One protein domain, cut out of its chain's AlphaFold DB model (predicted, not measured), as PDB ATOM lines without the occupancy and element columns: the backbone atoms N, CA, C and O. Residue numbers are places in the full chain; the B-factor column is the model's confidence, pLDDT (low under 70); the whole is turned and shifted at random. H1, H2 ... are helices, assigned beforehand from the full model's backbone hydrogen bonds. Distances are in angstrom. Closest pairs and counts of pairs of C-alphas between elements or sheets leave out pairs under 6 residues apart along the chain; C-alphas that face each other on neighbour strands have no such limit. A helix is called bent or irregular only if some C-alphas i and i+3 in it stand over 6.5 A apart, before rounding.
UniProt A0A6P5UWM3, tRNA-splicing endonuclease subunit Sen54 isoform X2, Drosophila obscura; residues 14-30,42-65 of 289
ATOM      1  N   SER A  14     185.794 109.113 113.209       86.75
ATOM      2  CA  SER A  14     185.233 109.742 112.011       86.75
ATOM      3  C   SER A  14     186.143 110.865 111.493       86.75
ATOM      4  O   SER A  14     186.922 111.454 112.244       86.75
ATOM      5  N   GLY A  15     186.029 111.217 110.207       84.62
ATOM      6  CA  GLY A  15     186.851 112.279 109.606       84.62
ATOM      7  C   GLY A  15     186.754 113.624 110.339       84.62
ATOM      8  O   GLY A  15     187.764 114.292 110.551       84.62
ATOM      9  N   GLU A  16     185.560 113.995 110.806       86.50
ATOM     10  CA  GLU A  16     185.358 115.210 111.604       86.50
ATOM     11  C   GLU A  16     186.034 115.132 112.976       86.50
ATOM     12  O   GLU A  16     186.623 116.115 113.433       86.50
ATOM     13  N   GLN A  17     185.983 113.968 113.632       85.88
ATOM     14  CA  GLN A  17     186.676 113.744 114.902       85.88
ATOM     15  C   GLN A  17     188.191 113.852 114.717       85.88
ATOM     16  O   GLN A  17     188.849 114.514 115.519       85.88
ATOM     17  N   LEU A  18     188.740 113.294 113.630       84.31
ATOM     18  CA  LEU A  18     190.168 113.400 113.325       84.31
ATOM     19  C   LEU A  18     190.614 114.862 113.175       84.31
ATOM     20  O   LEU A  18     191.657 115.261 113.693       84.31
ATOM     21  N   ILE A  19     189.807 115.677 112.491       83.25
ATOM     22  CA  ILE A  19     190.083 117.108 112.316       83.25
ATOM     23  C   ILE A  19     190.020 117.837 113.663       83.25
ATOM     24  O   ILE A  19     190.910 118.638 113.945       83.25
ATOM     25  N   LYS A  20     189.026 117.554 114.512       84.31
ATOM     26  CA  LYS A  20     188.903 118.179 115.842       84.31
ATOM     27  C   LYS A  20     190.098 117.859 116.739       84.31
ATOM     28  O   LYS A  20     190.683 118.768 117.315       84.31
ATOM     29  N   HIS A  21     190.496 116.592 116.808       82.62
ATOM     30  CA  HIS A  21     191.640 116.157 117.612       82.62
ATOM     31  C   HIS A  21     192.978 116.707 117.099       82.62
ATOM     32  O   HIS A  21     193.867 116.983 117.897       82.62
ATOM     33  N   ARG A  22     193.125 116.927 115.784       78.31
ATOM     34  CA  ARG A  22     194.353 117.494 115.201       78.31
ATOM     35  C   ARG A  22     194.654 118.919 115.670       78.31
ATOM     36  O   ARG A  22     195.821 119.264 115.803       78.31
ATOM     37  N   HIS A  23     193.631 119.747 115.854       72.31
ATOM     38  CA  HIS A  23     193.791 121.168 116.192       72.31
ATOM     39  C   HIS A  23     193.669 121.427 117.700       72.31
ATOM     40  O   HIS A  23     193.515 122.569 118.121       72.31
ATOM     41  N   LEU A  24     193.683 120.366 118.510       75.44
ATOM     42  CA  LEU A  24     193.509 120.456 119.950       75.44
ATOM     43  C   LEU A  24     194.864 120.763 120.596       75.44
ATOM     44  O   LEU A  24     195.617 119.870 120.977       75.44
ATOM     45  N   GLU A  25     195.190 122.049 120.668       71.50
ATOM     46  CA  GLU A  25     196.368 122.543 121.372       71.50
ATOM     47  C   GLU A  25     195.993 122.822 122.830       71.50
ATOM     48  O   GLU A  25     195.231 123.737 123.131       71.50
ATOM     49  N   ILE A  26     196.502 122.000 123.751       73.12
ATOM     50  CA  ILE A  26     196.446 122.320 125.179       73.12
ATOM     51  C   ILE A  26     197.658 123.188 125.482       73.12
ATOM     52  O   ILE A  26     198.776 122.676 125.604       73.12
ATOM     53  N   GLU A  27     197.431 124.494 125.596       70.88
ATOM     54  CA  GLU A  27     198.460 125.443 126.001       70.88
ATOM     55  C   GLU A  27     199.078 124.996 127.330       70.88
ATOM     56  O   GLU A  27     198.400 124.834 128.347       70.88
ATOM     57  N   ALA A  28     200.387 124.743 127.309       66.12
ATOM     58  CA  ALA A  28     201.134 124.567 128.540       66.12
ATOM     59  C   ALA A  28     201.240 125.930 129.221       66.12
ATOM     60  O   ALA A  28     201.484 126.921 128.526       66.12
ATOM     61  N   PRO A  29     201.155 126.006 130.556       67.31
ATOM     62  CA  PRO A  29     201.601 127.193 131.262       67.31
ATOM     63  C   PRO A  29     203.049 127.501 130.847       67.31
ATOM     64  O   PRO A  29     203.975 126.745 131.145       67.31
ATOM     65  N   CYS A  30     203.246 128.587 130.101       55.81
ATOM     66  CA  CYS A  30     204.566 129.029 129.673       55.81
ATOM     67  C   CYS A  30     205.299 129.644 130.868       55.81
ATOM     68  O   CYS A  30     205.141 130.824 131.168       55.81
ATOM     69  N   ALA A  42     201.530 124.981 151.688       89.56
ATOM     70  CA  ALA A  42     200.262 124.479 151.150       89.56
ATOM     71  C   ALA A  42     199.977 125.031 149.739       89.56
ATOM     72  O   ALA A  42     199.539 124.287 148.865       89.56
ATOM     73  N   ALA A  43     200.327 126.298 149.492       85.69
ATOM     74  CA  ALA A  43     200.206 126.916 148.173       85.69
ATOM     75  C   ALA A  43     201.125 126.251 147.128       85.69
ATOM     76  O   ALA A  43     200.729 126.068 145.983       85.69
ATOM     77  N   GLU A  44     202.331 125.824 147.521       85.62
ATOM     78  CA  GLU A  44     203.257 125.118 146.626       85.62
ATOM     79  C   GLU A  44     202.718 123.734 146.240       85.62
ATOM     80  O   GLU A  44     202.810 123.332 145.081       85.62
ATOM     81  N   LEU A  45     202.107 123.011 147.183       89.25
ATOM     82  CA  LEU A  45     201.478 121.721 146.894       89.25
ATOM     83  C   LEU A  45     200.292 121.872 145.930       89.25
ATOM     84  O   LEU A  45     200.160 121.088 144.988       89.25
ATOM     85  N   GLU A  46     199.450 122.889 146.115       90.25
ATOM     86  CA  GLU A  46     198.350 123.198 145.191       90.25
ATOM     87  C   GLU A  46     198.861 123.571 143.789       90.25
ATOM     88  O   GLU A  46     198.351 123.081 142.778       90.25
ATOM     89  N   GLU A  47     199.935 124.356 143.701       86.19
ATOM     90  CA  GLU A  47     200.590 124.679 142.431       86.19
ATOM     91  C   GLU A  47     201.153 123.427 141.738       86.19
ATOM     92  O   GLU A  47     200.909 123.216 140.546       86.19
ATOM     93  N   ILE A  48     201.856 122.555 142.473       86.88
ATOM     94  CA  ILE A  48     202.414 121.300 141.942       86.88
ATOM     95  C   ILE A  48     201.297 120.371 141.461       86.88
ATOM     96  O   ILE A  48     201.392 119.803 140.372       86.88
ATOM     97  N   THR A  49     200.231 120.204 142.247       90.88
ATOM     98  CA  THR A  49     199.096 119.350 141.860       90.88
ATOM     99  C   THR A  49     198.412 119.870 140.599       90.88
ATOM    100  O   THR A  49     198.115 119.078 139.703       90.88
ATOM    101  N   THR A  50     198.260 121.190 140.474       89.50
ATOM    102  CA  THR A  50     197.728 121.839 139.270       89.50
ATOM    103  C   THR A  50     198.650 121.623 138.068       89.50
ATOM    104  O   THR A  50     198.193 121.226 136.995       89.50
ATOM    105  N   ALA A  51     199.964 121.797 138.237       86.31
ATOM    106  CA  ALA A  51     200.948 121.556 137.181       86.31
ATOM    107  C   ALA A  51     200.952 120.089 136.713       86.31
ATOM    108  O   ALA A  51     200.964 119.820 135.511       86.31
ATOM    109  N   LEU A  52     200.877 119.134 137.644       89.31
ATOM    110  CA  LEU A  52     200.771 117.707 137.333       89.31
ATOM    111  C   LEU A  52     199.455 117.367 136.629       89.31
ATOM    112  O   LEU A  52     199.457 116.549 135.709       89.31
ATOM    113  N   ALA A  53     198.338 117.974 137.035       90.00
ATOM    114  CA  ALA A  53     197.051 117.798 136.370       90.00
ATOM    115  C   ALA A  53     197.098 118.313 134.924       90.00
ATOM    116  O   ALA A  53     196.678 117.599 134.014       90.00
ATOM    117  N   ASN A  54     197.697 119.485 134.699       88.06
ATOM    118  CA  ASN A  54     197.896 120.048 133.364       88.06
ATOM    119  C   ASN A  54     198.786 119.147 132.496       88.06
ATOM    120  O   ASN A  54     198.428 118.845 131.359       88.06
ATOM    121  N   LEU A  55     199.901 118.648 133.040       87.12
ATOM    122  CA  LEU A  55     200.785 117.721 132.328       87.12
ATOM    123  C   LEU A  55     200.057 116.421 131.958       87.12
ATOM    124  O   LEU A  55     200.150 115.956 130.825       87.12
ATOM    125  N   ARG A  56     199.294 115.840 132.891       89.75
ATOM    126  CA  ARG A  56     198.484 114.641 132.622       89.75
ATOM    127  C   ARG A  56     197.435 114.900 131.548       89.75
ATOM    128  O   ARG A  56     197.292 114.073 130.651       89.75
ATOM    129  N   ALA A  57     196.749 116.041 131.601       87.12
ATOM    130  CA  ALA A  57     195.792 116.433 130.575       87.12
ATOM    131  C   ALA A  57     196.470 116.500 129.198       87.12
ATOM    132  O   ALA A  57     195.981 115.884 128.254       87.12
ATOM    133  N   GLN A  58     197.645 117.126 129.096       84.81
ATOM    134  CA  GLN A  58     198.422 117.206 127.853       84.81
ATOM    135  C   GLN A  58     198.867 115.848 127.309       84.81
ATOM    136  O   GLN A  58     198.799 115.620 126.101       84.81
ATOM    137  N   LEU A  59     199.334 114.956 128.185       83.94
ATOM    138  CA  LEU A  59     199.768 113.612 127.802       83.94
ATOM    139  C   LEU A  59     198.590 112.710 127.412       83.94
ATOM    140  O   LEU A  59     198.762 111.810 126.598       83.94
ATOM    141  N   SER A  60     197.398 112.962 127.958       85.00
ATOM    142  CA  SER A  60     196.187 112.193 127.648       85.00
ATOM    143  C   SER A  60     195.555 112.532 126.294       85.00
ATOM    144  O   SER A  60     194.708 111.778 125.815       85.00
ATOM    145  N   VAL A  61     195.939 113.650 125.663       83.19
ATOM    146  CA  VAL A  61     195.368 114.050 124.370       83.19
ATOM    147  C   VAL A  61     195.769 113.046 123.291       83.19
ATOM    148  O   VAL A  61     196.966 112.860 123.050       83.19
ATOM    149  N   PRO A  62     194.802 112.451 122.568       77.31
ATOM    150  CA  PRO A  62     195.114 111.591 121.440       77.31
ATOM    151  C   PRO A  62     195.732 112.435 120.322       77.31
ATOM    152  O   PRO A  62     195.083 113.305 119.738       77.31
ATOM    153  N   ARG A  63     197.005 112.178 120.020       75.56
ATOM    154  CA  ARG A  63     197.711 112.833 118.917       75.56
ATOM    155  C   ARG A  63     197.517 112.019 117.652       75.56
ATOM    156  O   ARG A  63     197.858 110.841 117.601       75.56
ATOM    157  N   ILE A  64     196.961 112.660 116.633       77.75
ATOM    158  CA  ILE A  64     196.742 112.036 115.332       77.75
ATOM    159  C   ILE A  64     197.873 112.450 114.415       77.75
ATOM    160  O   ILE A  64     198.064 113.636 114.141       77.75
ATOM    161  N   GLU A  65     198.583 111.458 113.898       72.50
ATOM    162  CA  GLU A  65     199.659 111.677 112.950       72.50
ATOM    163  C   GLU A  65     199.228 111.310 111.533       72.50
ATOM    164  O   GLU A  65     198.502 110.341 111.300       72.50
TER     165      GLU A  65
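AT A GLANCE: This is residues 14 to 30 and 42 to 65 of the 289 residues of the protein "tRNA-splicing endonuclease subunit Sen54 isoform X2" of Drosophila obscura (UniProt A0A6P5UWM3). One long straight helix, H2, makes one end of a long, thin shape, and a short helix, H1, sits at the other end. Two stretches without a named element follow the helices: residues 23 to 30 lead away from H1, their last residues running alongside the part of H2 that ends at residue 60, and residues 61 to 65 lead from H2 back toward H1. Residues 42 to 50 of H2 stick out as a free arm. The printed part has 41 residues, with two named helices in the order H1, H2 and no named strand, and its class is all helix. It is only just extended, close to loose, with a radius of gyration of the C-alphas of 13.7 A and spans of 45 by 17 by 14 A.

IN THESE COORDINATES: H2 covers residues 42 to 60 and measures 26.8 A from C-alpha 42 at (200.262, 124.479, 151.150) to C-alpha 60 at (196.187, 112.193, 127.648). H1 covers residues 15 to 22, 10.7 A from first to last C-alpha, and begins with C-alpha 15 at (186.851, 112.279, 109.606).

HOW THE PARTS SIT: H2 and H1 are apart, with no C-alpha of the one within 8 A of the other. In both helices every O i to N i+4 pair is within hydrogen-bond range. Neither helix is bent. Residues 42 to 50, which belong to H2, stand free.

THE WHOLE: The outline is a rod, and the two C-alphas farthest apart, those of Gly 15 and Ala 42, are 45.3 A apart. Without residues 42 to 50 the remaining 32 residues span 32 by 16 by 13 A. Residues 31 to 41 are not printed, and C-alphas 30 and 42 are 22.4 A apart across this cut, which falls in the link from H1 to H2. The mean pLDDT of the printed part is 82.0, and residues 28 to 30 are under 70.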